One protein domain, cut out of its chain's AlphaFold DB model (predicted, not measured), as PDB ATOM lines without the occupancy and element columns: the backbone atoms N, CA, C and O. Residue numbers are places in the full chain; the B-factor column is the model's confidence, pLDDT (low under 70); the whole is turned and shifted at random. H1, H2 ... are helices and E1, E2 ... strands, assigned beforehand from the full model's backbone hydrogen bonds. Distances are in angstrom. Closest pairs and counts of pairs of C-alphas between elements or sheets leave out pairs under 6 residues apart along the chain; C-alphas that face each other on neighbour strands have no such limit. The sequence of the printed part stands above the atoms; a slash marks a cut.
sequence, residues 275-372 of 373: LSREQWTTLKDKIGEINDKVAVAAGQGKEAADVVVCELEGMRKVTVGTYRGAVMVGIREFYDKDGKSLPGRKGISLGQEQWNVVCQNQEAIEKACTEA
ATOM      1  N   LEU A 275     475.418 494.221 259.363       93.19
ATOM      2  CA  LEU A 275     473.976 494.165 259.587       93.19
ATOM      3  C   LEU A 275     473.276 495.298 258.831       93.19
ATOM      4  O   LEU A 275     473.810 496.402 258.749       93.19
ATOM      5  N   SER A 276     472.105 495.034 258.253       92.31
ATOM      6  CA  SER A 276     471.225 496.091 257.733       92.31
ATOM      7  C   SER A 276     470.570 496.863 258.886       92.31
ATOM      8  O   SER A 276     470.601 496.413 260.032       92.31
ATOM      9  N   ARG A 277     469.940 498.010 258.590       90.50
ATOM     10  CA  ARG A 277     469.139 498.754 259.581       90.50
ATOM     11  C   ARG A 277     468.048 497.876 260.208       90.50
ATOM     12  O   ARG A 277     467.917 497.875 261.421       90.50
ATOM     13  N   GLU A 278     467.330 497.102 259.399       91.06
ATOM     14  CA  GLU A 278     466.253 496.209 259.861       91.06
ATOM     15  C   GLU A 278     466.784 495.099 260.781       91.06
ATOM     16  O   GLU A 278     466.228 494.823 261.839       91.06
ATOM     17  N   GLN A 279     467.933 494.512 260.439       92.38
ATOM     18  CA  GLN A 279     468.592 493.528 261.302       92.38
ATOM     19  C   GLN A 279     469.094 494.156 262.605       92.38
ATOM     20  O   GLN A 279     469.085 493.503 263.645       92.38
ATOM     21  N   TRP A 280     469.549 495.409 262.556       92.12
ATOM     22  CA  TRP A 280     469.977 496.142 263.743       92.12
ATOM     23  C   TRP A 280     468.806 496.447 264.682       92.12
ATOM     24  O   TRP A 280     468.946 496.260 265.886       92.12
ATOM     25  N   THR A 281     467.646 496.847 264.154       91.81
ATOM     26  CA  THR A 281     466.446 497.080 264.970       91.81
ATOM     27  C   THR A 281     465.969 495.794 265.638       91.81
ATOM     28  O   THR A 281     465.775 495.784 266.847       91.81
ATOM     29  N   THR A 282     465.919 494.672 264.908       91.81
ATOM     30  CA  THR A 282     465.583 493.369 265.511       91.81
ATOM     31  C   THR A 282     466.587 492.958 266.584       91.81
ATOM     32  O   THR A 282     466.198 492.414 267.614       91.81
ATOM     33  N   LEU A 283     467.881 493.223 266.366       91.75
ATOM     34  CA  LEU A 283     468.898 492.962 267.378       91.75
ATOM     35  C   LEU A 283     468.636 493.796 268.633       91.75
ATOM     36  O   LEU A 283     468.649 493.220 269.713       91.75
ATOM     37  N   LYS A 284     468.368 495.102 268.483       91.62
ATOM     38  CA  LYS A 284     468.082 496.045 269.577       91.62
ATOM     39  C   LYS A 284     466.911 495.575 270.438       91.62
ATOM     40  O   LYS A 284     467.061 495.486 271.653       91.62
ATOM     41  N   ASP A 285     465.800 495.196 269.814       92.31
ATOM     42  CA  ASP A 285     464.610 494.709 270.525       92.31
ATOM     43  C   ASP A 285     464.901 493.428 271.323       92.31
ATOM     44  O   ASP A 285     464.320 493.179 272.376       92.31
ATOM     45  N   LYS A 286     465.854 492.623 270.843       92.25
ATOM     46  CA  LYS A 286     466.261 491.351 271.446       92.25
ATOM     47  C   LYS A 286     467.453 491.462 272.396       92.25
ATOM     48  O   LYS A 286     467.834 490.450 272.985       92.25
ATOM     49  N   ILE A 287     468.024 492.653 272.608       91.38
ATOM     50  CA  ILE A 287     469.148 492.848 273.542       91.38
ATOM     51  C   ILE A 287     468.768 492.412 274.961       91.38
ATOM     52  O   ILE A 287     469.594 491.791 275.625       91.38
ATOM     53  N   GLY A 288     467.535 492.682 275.407       91.44
ATOM     54  CA  GLY A 288     467.043 492.240 276.721       91.44
ATOM     55  C   GLY A 288     467.126 490.721 276.880       91.44
ATOM     56  O   GLY A 288     467.837 490.228 277.751       91.44
ATOM     57  N   GLU A 289     466.525 489.982 275.943       92.25
ATOM     58  CA  GLU A 289     466.568 488.513 275.921       92.25
ATOM     59  C   GLU A 289     468.008 487.974 275.838       92.25
ATOM     60  O   GLU A 289     468.348 486.984 276.487       92.25
ATOM     61  N   ILE A 290     468.886 488.624 275.063       92.06
ATOM     62  CA  ILE A 290     470.305 488.250 274.972       92.06
ATOM     63  C   ILE A 290     471.006 488.457 276.317       92.06
ATOM     64  O   ILE A 290     471.758 487.578 276.736       92.06
ATOM     65  N   ASN A 291     470.760 489.571 277.007       91.94
ATOM     66  CA  ASN A 291     471.363 489.861 278.308       91.94
ATOM     67  C   ASN A 291     470.929 488.847 279.371       91.94
ATOM     68  O   ASN A 291     471.781 488.346 280.106       91.94
ATOM     69  N   ASP A 292     469.651 488.473 279.391       91.25
ATOM     70  CA  ASP A 292     469.140 487.442 280.297       91.25
ATOM     71  C   ASP A 292     469.821 486.096 280.030       91.25
ATOM     72  O   ASP A 292     470.291 485.419 280.947       91.25
ATOM     73  N   LYS A 293     469.968 485.715 278.754       90.19
ATOM     74  CA  LYS A 293     470.676 484.482 278.376       90.19
ATOM     75  C   LYS A 293     472.165 484.540 278.693       90.19
ATOM     76  O   LYS A 293     472.725 483.520 279.082       90.19
ATOM     77  N   VAL A 294     472.805 485.701 278.569       88.81
ATOM     78  CA  VAL A 294     474.201 485.911 278.980       88.81
ATOM     79  C   VAL A 294     474.348 485.731 280.492       88.81
ATOM     80  O   VAL A 294     475.291 485.070 280.925       88.81
ATOM     81  N   ALA A 295     473.409 486.246 281.290       87.44
ATOM     82  CA  ALA A 295     473.401 486.065 282.741       87.44
ATOM     83  C   ALA A 295     473.203 484.591 283.137       87.44
ATOM     84  O   ALA A 295     473.947 484.065 283.964       87.44
ATOM     85  N   VAL A 296     472.269 483.887 282.485       86.31
ATOM     86  CA  VAL A 296     472.049 482.446 282.703       86.31
ATOM     87  C   VAL A 296     473.281 481.627 282.302       86.31
ATOM     88  O   VAL A 296     473.720 480.758 283.057       86.31
ATOM     89  N   ALA A 297     473.889 481.927 281.152       83.44
ATOM     90  CA  ALA A 297     475.086 481.240 280.671       83.44
ATOM     91  C   ALA A 297     476.315 481.483 281.566       83.44
ATOM     92  O   ALA A 297     477.207 480.633 281.617       83.44
ATOM     93  N   ALA A 298     476.360 482.607 282.293       78.00
ATOM     94  CA  ALA A 298     477.412 482.900 283.265       78.00
ATOM     95  C   ALA A 298     477.292 482.040 284.534       78.00
ATOM     96  O   ALA A 298     478.312 481.688 285.124       78.00
ATOM     97  N   GLY A 299     476.069 481.675 284.932       71.94
ATOM     98  CA  GLY A 299     475.811 480.793 286.077       71.94
ATOM     99  C   GLY A 299     476.007 479.300 285.778       71.94
ATOM    100  O   GLY A 299     476.274 478.515 286.686       71.94
ATOM    101  N   GLN A 300     475.914 478.893 284.509       67.50
ATOM    102  CA  GLN A 300     476.060 477.498 284.085       67.50
ATOM    103  C   GLN A 300     477.537 477.157 283.811       67.50
ATOM    104  O   GLN A 300     478.085 477.401 282.734       67.50
ATOM    105  N   GLY A 301     478.212 476.594 284.816       56.97
ATOM    106  CA  GLY A 301     479.617 476.193 284.736       56.97
ATOM    107  C   GLY A 301     479.903 475.129 283.661       56.97
ATOM    108  O   GLY A 301     479.329 474.051 283.682       56.97
ATOM    109  N   LYS A 302     480.843 475.449 282.754       62.84
ATOM    110  CA  LYS A 302     481.575 474.571 281.805       62.84
ATOM    111  C   LYS A 302     480.772 473.448 281.106       62.84
ATOM    112  O   LYS A 302     481.085 472.287 281.305       62.84
ATOM    113  N   GLU A 303     479.841 473.822 280.226       59.00
ATOM    114  CA  GLU A 303     479.495 473.186 278.921       59.00
ATOM    115  C   GLU A 303     478.087 473.622 278.466       59.00
ATOM    116  O   GLU A 303     477.236 472.821 278.088       59.00
ATOM    117  N   ALA A 304     477.808 474.927 278.490       65.38
ATOM    118  CA  ALA A 304     476.600 475.429 277.845       65.38
ATOM    119  C   ALA A 304     476.820 475.407 276.323       65.38
ATOM    120  O   ALA A 304     477.646 476.163 275.804       65.38
ATOM    121  N   ALA A 305     476.110 474.512 275.628       72.25
ATOM    122  CA  ALA A 305     476.045 474.510 274.169       72.25
ATOM    123  C   ALA A 305     475.570 475.880 273.654       72.25
ATOM    124  O   ALA A 305     474.819 476.571 274.340       72.25
ATOM    125  N   ASP A 306     475.995 476.267 272.447       80.06
ATOM    126  CA  ASP A 306     475.586 477.534 271.830       80.06
ATOM    127  C   ASP A 306     474.055 477.581 271.680       80.06
ATOM    128  O   ASP A 306     473.476 476.922 270.813       80.06
ATOM    129  N   VAL A 307     473.395 478.383 272.516       88.38
ATOM    130  CA  VAL A 307     471.946 478.592 272.476       88.38
ATOM    131  C   VAL A 307     471.650 479.686 271.462       88.38
ATOM    132  O   VAL A 307     472.130 480.810 271.598       88.38
ATOM    133  N   VAL A 308     470.853 479.381 270.437       90.06
ATOM    134  CA  VAL A 308     470.324 480.399 269.518       90.06
ATOM    135  C   VAL A 308     469.282 481.220 270.274       90.06
ATOM    136  O   VAL A 308     468.265 480.681 270.696       90.06
ATOM    137  N   VAL A 309     469.551 482.512 270.462       88.75
ATOM    138  CA  VAL A 309     468.652 483.428 271.182       88.75
ATOM    139  C   VAL A 309     467.762 484.186 270.209       88.75
ATOM    140  O   VAL A 309     466.567 484.325 270.436       88.75
ATOM    141  N   CYS A 310     468.339 484.660 269.107       89.12
ATOM    142  CA  CYS A 310     467.626 485.466 268.127       89.12
ATOM    143  C   CYS A 310     468.008 485.036 266.712       89.12
ATOM    144  O   CYS A 310     469.190 484.905 266.381       89.12
ATOM    145  N   GLU A 311     467.004 484.833 265.865       90.88
ATOM    146  CA  GLU A 311     467.186 484.703 264.424       90.88
ATOM    147  C   GLU A 311     466.940 486.070 263.786       90.88
ATOM    148  O   GLU A 311     465.882 486.673 263.942       90.88
ATOM    149  N   LEU A 312     467.962 486.578 263.106       89.19
ATOM    150  CA  LEU A 312     467.884 487.791 262.307       89.19
ATOM    151  C   LEU A 312     467.427 487.416 260.893       89.19
ATOM    152  O   LEU A 312     467.430 486.250 260.503       89.19
ATOM    153  N   GLU A 313     467.094 488.419 260.088       84.06
ATOM    154  CA  GLU A 313     466.668 488.204 258.706       84.06
ATOM    155  C   GLU A 313     467.681 487.361 257.890       84.06
ATOM    156  O   GLU A 313     468.893 487.629 257.871       84.06
ATOM    157  N   GLY A 314     467.164 486.357 257.173       84.81
ATOM    158  CA  GLY A 314     467.939 485.425 256.355       84.81
ATOM    159  C   GLY A 314     468.528 484.275 257.175       84.81
ATOM    160  O   GLY A 314     467.879 483.720 258.049       84.81
ATOM    161  N   MET A 315     469.773 483.890 256.887       89.19
ATOM    162  CA  MET A 315     470.475 482.830 257.628       89.19
ATOM    163  C   MET A 315     471.355 483.401 258.748       89.19
ATOM    164  O   MET A 315     472.415 482.864 259.040       89.19
ATOM    165  N   ARG A 316     471.002 484.535 259.352       92.31
ATOM    166  CA  ARG A 316     471.826 485.180 260.389       92.31
ATOM    167  C   ARG A 316     471.234 484.896 261.754       92.31
ATOM    168  O   ARG A 316     470.047 485.088 261.952       92.31
ATOM    169  N   LYS A 317     472.053 484.446 262.700       93.19
ATOM    170  CA  LYS A 317     471.593 484.110 264.048       93.19
ATOM    171  C   LYS A 317     472.538 484.677 265.098       93.19
ATOM    172  O   LYS A 317     473.746 484.798 264.868       93.19
ATOM    173  N   VAL A 318     471.961 485.018 266.240       93.75
ATOM    174  CA  VAL A 318     472.659 485.418 267.454       93.75
ATOM    175  C   VAL A 318     472.608 484.250 268.422       93.75
ATOM    176  O   VAL A 318     471.531 483.791 268.805       93.75
ATOM    177  N   THR A 319     473.779 483.758 268.796       93.06
ATOM    178  CA  THR A 319     473.949 482.693 269.772       93.06
ATOM    179  C   THR A 319     474.573 483.236 271.046       93.06
ATOM    180  O   THR A 319     475.390 484.154 271.006       93.06
ATOM    181  N   VAL A 320     474.210 482.659 272.183       92.94
ATOM    182  CA  VAL A 320     474.896 482.863 273.457       92.94
ATOM    183  C   VAL A 320     475.423 481.510 273.898       92.94
ATOM    184  O   VAL A 320     474.681 480.531 273.931       92.94
ATOM    185  N   GLY A 321     476.716 481.443 274.186       90.56
ATOM    186  CA  GLY A 321     477.376 480.206 274.582       90.56
ATOM    187  C   GLY A 321     478.542 480.477 275.515       90.56
ATOM    188  O   GLY A 321     479.031 481.606 275.616       90.56
ATOM    189  N   THR A 322     479.007 479.432 276.192       90.00
ATOM    190  CA  THR A 322     480.134 479.530 277.122       90.00
ATOM    191  C   THR A 322     481.337 478.808 276.536       90.00
ATOM    192  O   THR A 322     481.357 477.586 276.411       90.00
ATOM    193  N   TYR A 323     482.387 479.558 276.209       84.69
ATOM    194  CA  TYR A 323     483.623 479.014 275.662       84.69
ATOM    195  C   TYR A 323     484.756 479.140 276.675       84.69
ATOM    196  O   TYR A 323     485.127 480.235 277.090       84.69
ATOM    197  N   ARG A 324     485.333 478.000 277.076       85.19
ATOM    198  CA  ARG A 324     486.437 477.930 278.059       85.19
ATOM    199  C   ARG A 324     486.120 478.643 279.385       85.19
ATOM    200  O   ARG A 324     487.020 479.170 280.029       85.19
ATOM    201  N   GLY A 325     484.850 478.631 279.794       83.75
ATOM    202  CA  GLY A 325     484.373 479.295 281.012       83.75
ATOM    203  C   GLY A 325     484.075 480.791 280.858       83.75
ATOM    204  O   GLY A 325     483.715 481.416 281.845       83.75
ATOM    205  N   ALA A 326     484.200 481.359 279.656       87.31
ATOM    206  CA  ALA A 326     483.798 482.731 279.363       87.31
ATOM    207  C   ALA A 326     482.512 482.747 278.530       87.31
ATOM    208  O   ALA A 326     482.422 482.050 277.516       87.31
ATOM    209  N   VAL A 327     481.535 483.560 278.932       90.94
ATOM    210  CA  VAL A 327     480.301 483.760 278.162       90.94
ATOM    211  C   VAL A 327     480.585 484.640 276.953       90.94
ATOM    212  O   VAL A 327     481.244 485.681 277.051       90.94
ATOM    213  N   MET A 328     480.093 484.212 275.797       92.31
ATOM    214  CA  MET A 328     480.287 484.885 274.524       92.31
ATOM    215  C   MET A 328     478.962 485.007 273.772       92.31
ATOM    216  O   MET A 328     478.193 484.052 273.683       92.31
ATOM    217  N   VAL A 329     478.745 486.171 273.166       93.75
ATOM    218  CA  VAL A 329     477.633 486.446 272.252       93.75
ATOM    219  C   VAL A 329     478.147 486.336 270.818       93.75
ATOM    220  O   VAL A 329     478.987 487.119 270.372       93.75
ATOM    221  N   GLY A 330     477.693 485.330 270.081       93.31
ATOM    222  CA  GLY A 330     478.049 485.081 268.691       93.31
ATOM    223  C   GLY A 330     477.016 485.646 267.726       93.31
ATOM    224  O   GLY A 330     475.915 485.131 267.645       93.31
ATOM    225  N   ILE A 331     477.377 486.641 266.918       94.75
ATOM    226  CA  ILE A 331     476.526 487.145 265.831       94.75
ATOM    227  C   ILE A 331     477.095 486.600 264.520       94.75
ATOM    228  O   ILE A 331     478.181 487.009 264.091       94.75
ATOM    229  N   ARG A 332     476.411 485.632 263.898       92.94
ATOM    230  CA  ARG A 332     476.980 484.831 262.802       92.94
ATOM    231  C   ARG A 332     475.969 484.508 261.702       92.94
ATOM    232  O   ARG A 332     474.795 484.280 261.958       92.94
ATOM    233  N   GLU A 333     476.452 484.458 260.463       92.56
ATOM    234  CA  GLU A 333     475.715 483.909 259.321       92.56
ATOM    235  C   GLU A 333     475.897 482.388 259.303       92.56
ATOM    236  O   GLU A 333     477.021 481.886 259.247       92.56
ATOM    237  N   PHE A 334     474.796 481.662 259.392       93.06
ATOM    238  CA  PHE A 334     474.687 480.224 259.241       93.06
ATOM    239  C   PHE A 334     474.484 479.865 257.770       93.06
ATOM    240  O   PHE A 334     474.156 480.706 256.934       93.06
ATOM    241  N   TYR A 335     474.740 478.609 257.445       91.94
ATOM    242  CA  TYR A 335     474.432 478.046 256.142       91.94
ATOM    243  C   TYR A 335     473.929 476.625 256.327       91.94
ATOM    244  O   TYR A 335     474.387 475.907 257.220       91.94
ATOM    245  N   ASP A 336     473.026 476.213 255.451       92.56
ATOM    246  CA  ASP A 336     472.519 474.853 255.460       92.56
ATOM    247  C   ASP A 336     473.428 473.957 254.633       92.56
ATOM    248  O   ASP A 336     473.772 474.247 253.482       92.56
ATOM    249  N   LYS A 337     473.829 472.844 255.236       92.06
ATOM    250  CA  LYS A 337     474.522 471.767 254.548       92.06
ATOM    251  C   LYS A 337     473.873 470.459 254.959       92.06
ATOM    252  O   LYS A 337     473.798 470.167 256.148       92.06
ATOM    253  N   ASP A 338     473.382 469.701 253.983       87.25
ATOM    254  CA  ASP A 338     472.771 468.387 254.216       87.25
ATOM    255  C   ASP A 338     471.586 468.441 255.212       87.25
ATOM    256  O   ASP A 338     471.423 467.568 256.058       87.25
ATOM    257  N   GLY A 339     470.782 469.515 255.160       86.94
ATOM    258  CA  GLY A 339     469.657 469.748 256.081       86.94
ATOM    259  C   GLY A 339     470.056 470.212 257.488       86.94
ATOM    260  O   GLY A 339     469.192 470.373 258.346       86.94
ATOM    261  N   LYS A 340     471.351 470.450 257.739       88.31
ATOM    262  CA  LYS A 340     471.881 470.926 259.020       88.31
ATOM    263  C   LYS A 340     472.392 472.365 258.906       88.31
ATOM    264  O   LYS A 340     473.306 472.643 258.130       88.31
ATOM    265  N   SER A 341     471.843 473.257 259.730       87.75
ATOM    266  CA  SER A 341     472.295 474.647 259.861       87.75
ATOM    267  C   SER A 341     473.618 474.697 260.630       87.75
ATOM    268  O   SER A 341     473.667 474.414 261.828       87.75
ATOM    269  N   LEU A 342     474.701 475.059 259.943       89.69
ATOM    270  CA  LEU A 342     476.052 475.140 260.495       89.69
ATOM    271  C   LEU A 342     476.527 476.596 260.600       89.69
ATOM    272  O   LEU A 342     476.208 477.415 259.736       89.69
ATOM    273  N   PRO A 343     477.330 476.935 261.625       91.12
ATOM    274  CA  PRO A 343     477.889 478.273 261.766       91.12
ATOM    275  C   PRO A 343     478.869 478.577 260.622       91.12
ATOM    276  O   PRO A 343     479.868 477.884 260.422       91.12
ATOM    277  N   GLY A 344     478.614 479.645 259.868       90.38
ATOM    278  CA  GLY A 344     479.459 480.086 258.760       90.38
ATOM    279  C   GLY A 344     480.696 480.864 259.194       90.38
ATOM    280  O   GLY A 344     480.889 481.209 260.357       90.38
ATOM    281  N   ARG A 345     481.572 481.188 258.235       90.50
ATOM    282  CA  ARG A 345     482.802 481.966 258.500       90.50
ATOM    283  C   ARG A 345     482.541 483.453 258.756       90.50
ATOM    284  O   ARG A 345     483.378 484.101 259.380       90.50
ATOM    285  N   LYS A 346     481.427 483.990 258.250       93.62
ATOM    286  CA  LYS A 346     481.035 485.390 258.445       93.62
ATOM    287  C   LYS A 346     480.336 485.526 259.790       93.62
ATOM    288  O   LYS A 346     479.317 484.889 260.025       93.62
ATOM    289  N   GLY A 347     480.895 486.344 260.662       93.06
ATOM    290  CA  GLY A 347     480.401 486.515 262.016       93.06
ATOM    291  C   GLY A 347     481.486 487.005 262.954       93.06
ATOM    292  O   GLY A 347     482.674 487.023 262.609       93.06
ATOM    293  N   ILE A 348     481.058 487.384 264.147       94.12
ATOM    294  CA  ILE A 348     481.913 487.820 265.242       94.12
ATOM    295  C   ILE A 348     481.390 487.225 266.549       94.12
ATOM    296  O   ILE A 348     480.185 487.106 266.744       94.12
ATOM    297  N   SER A 349     482.306 486.828 267.424       93.00
ATOM    298  CA  SER A 349     481.986 486.382 268.782       93.00
ATOM    299  C   SER A 349     482.487 487.442 269.751       93.00
ATOM    300  O   SER A 349     483.698 487.665 269.838       93.00
ATOM    301  N   LEU A 350     481.565 488.117 270.425       93.62
ATOM    302  CA  LEU A 350     481.798 489.199 271.372       93.62
ATOM    303  C   LEU A 350     481.838 488.631 272.792       93.62
ATOM    304  O   LEU A 350     480.995 487.818 273.155       93.62
ATOM    305  N   GLY A 351     482.832 489.027 273.585       92.44
ATOM    306  CA  GLY A 351     482.811 488.749 275.026       92.44
ATOM    307  C   GLY A 351     481.796 489.644 275.741       92.44
ATOM    308  O   GLY A 351     481.371 490.648 275.174       92.44
ATOM    309  N   GLN A 352     481.456 489.321 276.988       90.62
ATOM    310  CA  GLN A 352     480.487 490.089 277.782       90.62
ATOM    311  C   GLN A 352     480.820 491.590 277.856       90.62
ATOM    312  O   GLN A 352     479.968 492.425 277.580       90.62
ATOM    313  N   GLU A 353     482.079 491.950 278.118       91.69
ATOM    314  CA  GLU A 353     482.520 493.355 278.147       91.69
ATOM    315  C   GLU A 353     482.315 494.065 276.800       91.69
ATOM    316  O   GLU A 353     481.846 495.196 276.740       91.69
ATOM    317  N   GLN A 354     482.624 493.381 275.698       92.50
ATOM    318  CA  GLN A 354     482.483 493.938 274.351       92.50
ATOM    319  C   GLN A 354     481.016 494.099 273.965       92.50
ATOM    320  O   GLN A 354     480.659 495.068 273.301       92.50
ATOM    321  N   TRP A 355     480.174 493.151 274.379       92.75
ATOM    322  CA  TRP A 355     478.731 493.226 274.208       92.75
ATOM    323  C   TRP A 355     478.147 494.411 274.982       92.75
ATOM    324  O   TRP A 355     477.400 495.195 274.407       92.75
ATOM    325  N   ASN A 356     478.591 494.635 276.221       92.44
ATOM    326  CA  ASN A 356     478.171 495.790 277.015       92.44
ATOM    327  C   ASN A 356     478.502 497.121 276.326       92.44
ATOM    328  O   ASN A 356     477.677 498.031 276.334       92.44
ATOM    329  N   VAL A 357     479.665 497.230 275.670       92.00
ATOM    330  CA  VAL A 357     480.011 498.420 274.873       92.00
ATOM    331  C   VAL A 357     479.028 498.620 273.716       92.00
ATOM    332  O   VAL A 357     478.644 499.752 273.430       92.00
ATOM    333  N   VAL A 358     478.589 497.548 273.053       90.06
ATOM    334  CA  VAL A 358     477.575 497.638 271.989       90.06
ATOM    335  C   VAL A 358     476.232 498.103 272.557       90.06
ATOM    336  O   VAL A 358     475.635 499.008 271.983       90.06
ATOM    337  N   CYS A 359     475.805 497.563 273.702       91.06
ATOM    338  CA  CYS A 359     474.573 497.970 274.383       91.06
ATOM    339  C   CYS A 359     474.606 499.448 274.807       91.06
ATOM    340  O   CYS A 359     473.653 500.179 274.567       91.06
ATOM    341  N   GLN A 360     475.719 499.923 275.374       92.06
ATOM    342  CA  GLN A 360     475.885 501.328 275.780       92.06
ATOM    343  C   GLN A 360     475.874 502.294 274.591       92.06
ATOM    344  O   GLN A 360     475.412 503.422 274.710       92.06
ATOM    345  N   ASN A 361     476.385 501.859 273.437       91.38
ATOM    346  CA  ASN A 361     476.474 502.684 272.233       91.38
ATOM    347  C   ASN A 361     475.327 502.421 271.244       91.38
ATOM    348  O   ASN A 361     475.388 502.892 270.107       91.38
ATOM    349  N   GLN A 362     474.284 501.682 271.638       90.50
ATOM    350  CA  GLN A 362     473.208 501.289 270.728       90.50
ATOM    351  C   GLN A 362     472.482 502.499 270.122       90.50
ATOM    352  O   GLN A 362     472.186 502.508 268.929       90.50
ATOM    353  N   GLU A 363     472.280 503.544 270.927       91.19
ATOM    354  CA  GLU A 363     471.630 504.790 270.518       91.19
ATOM    355  C   GLU A 363     472.511 505.578 269.552       91.19
ATOM    356  O   GLU A 363     472.025 506.095 268.552       91.19
ATOM    357  N   ALA A 364     473.826 505.610 269.786       90.19
ATOM    358  CA  ALA A 364     474.773 506.234 268.869       90.19
ATOM    359  C   ALA A 364     474.819 505.502 267.519       90.19
ATOM    360  O   ALA A 364     474.909 506.141 266.472       90.19
ATOM    361  N   ILE A 365     474.721 504.166 267.521       89.25
ATOM    362  CA  ILE A 365     474.669 503.357 266.295       89.25
ATOM    363  C   ILE A 365     473.357 503.600 265.545       89.25
ATOM    364  O   ILE A 365     473.374 503.758 264.325       89.25
ATOM    365  N   GLU A 366     472.231 503.657 266.252       89.88
ATOM    366  CA  GLU A 366     470.926 503.962 265.665       89.88
ATOM    367  C   GLU A 366     470.889 505.374 265.082       89.88
ATOM    368  O   GLU A 366     470.511 505.543 263.925       89.88
ATOM    369  N   LYS A 367     471.387 506.360 265.830       90.06
ATOM    370  CA  LYS A 367     471.546 507.744 265.387       90.06
ATOM    371  C   LYS A 367     472.441 507.841 264.150       90.06
ATOM    372  O   LYS A 367     472.049 508.425 263.149       90.06
ATOM    373  N   ALA A 368     473.595 507.177 264.145       87.44
ATOM    374  CA  ALA A 368     474.462 507.115 262.966       87.44
ATOM    375  C   ALA A 368     473.788 506.411 261.772       87.44
ATOM    376  O   ALA A 368     474.065 506.728 260.614       87.44
ATOM    377  N   CYS A 369     472.880 505.468 262.035       84.50
ATOM    378  CA  CYS A 369     472.068 504.861 260.992       84.50
ATOM    379  C   CYS A 369     470.989 505.808 260.465       84.50
ATOM    380  O   CYS A 369     470.664 505.681 259.287       84.50
ATOM    381  N   THR A 370     470.413 506.701 261.276       84.31
ATOM    382  CA  THR A 370     469.313 507.602 260.884       84.31
ATOM    383  C   THR A 370     469.783 508.943 260.319       84.31
ATOM    384  O   THR A 370     469.201 509.393 259.336       84.31
ATOM    385  N   GLU A 371     470.830 509.553 260.875       72.31
ATOM    386  CA  GLU A 371     471.232 510.941 260.587       72.31
ATOM    387  C   GLU A 371     471.991 511.151 259.278       72.31
ATOM    388  O   GLU A 371     472.112 512.276 258.810       72.31
ATOM    389  N   ALA A 372     472.506 510.101 258.652       56.56
ATOM    390  CA  ALA A 372     473.378 510.263 257.494       56.56
ATOM    391  C   ALA A 372     472.610 510.200 256.153       56.56
ATOM    392  O   ALA A 372     472.946 509.376 255.298       56.56
TER     393      ALA A 372
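What this domain is: This is residues 275 to 372 of the 373 residues of the protein "Hypothetical protein" of Mantoniella antarctica (UniProt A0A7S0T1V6). A strongly twisted wall of four strands, E1 E2 E3 E4, is covered on one face by the helices H1, H2 and H3, in two layers, a sheet with helices on one face; H2 runs along the strands, while H3 stands up from the sheet. H4 follows H3 off the sheet and ends near H1. The printed part has 98 residues, with four named helices and four named strands in the order H1 H2 E1 E2 E3 E4 H3 H4, and its class is mixed, helices and strands. The sheet has the order E1 E2 E3 E4, all antiparallel. The whole is compact, with a radius of gyration of the C-alphas of 13.9 A and spans of 42 by 34 by 19 A.

How they stand to each other: Begin at the sheet of E1, residues 307 to 312, E2, residues 316 to 323, E3, residues 326 to 337, and E4, residues 340 to 351. It is a meander, each strand the antiparallel neighbour of the one before, and each pair in turn is a hairpin. Look for N 309 and O 318 at 2.9 A between E1 and E2, N 319 and O 330 at 2.8 A between E2 and E3, and N 331 and O 348 at 2.9 A between E3 and E4. E2 bends by 56 degrees at residue 320, E3 by 69 degrees at residue 333 and E4 by 81 degrees at residue 346. H2, residues 287 to 299, lies over E2 at a height over the sheet of 8.2 A; the closest C-alphas of the two are those of Val 294 and Val 320, 6.3 A apart. H1, residues 277 to 285, is on the sheet at a height of 9.9 A; its closest C-alphas to E1 are those of Gln 279 and Leu 312, 5.9 A apart. H3, residues 352 to 360, is on the same face as H1 and stands up from the sheet at 49 degrees. H4, residues 362 to 371, is not on the sheet; it is close to but not clearly touching H1, with the C-alphas of Arg 277 and Cys 369 the closest at 6.9 A. In H1, H2, H3 and H4 every O i to N i+4 pair is within hydrogen-bond range.

Where its parts are: Find C-alpha 277 at (469.139, 498.754, 259.581), where H1 begins and runs 12.5 A to residue 285. H2 spans 18.6 A, E1 14.3 A, E2 20.3 A, E3 28.7 A and E4 26.3 A. E3 begins at C-alpha 326, (483.798, 482.731, 279.363). H3 spans 12.3 A, and H4 runs 14.1 A to C-alpha 371 at (471.232, 510.941, 260.587).

The domain as a whole: The two C-alphas farthest apart, those of Gly 301 and Ala 372, are 44.1 A apart. The printed part has no cut and no long link; the link from H2 to E1, 7 residues, is short, and the others are tight. Look for low pLDDT, under 70, at residues 300 to 304 and residue 372; the mean of the printed part is 88.0.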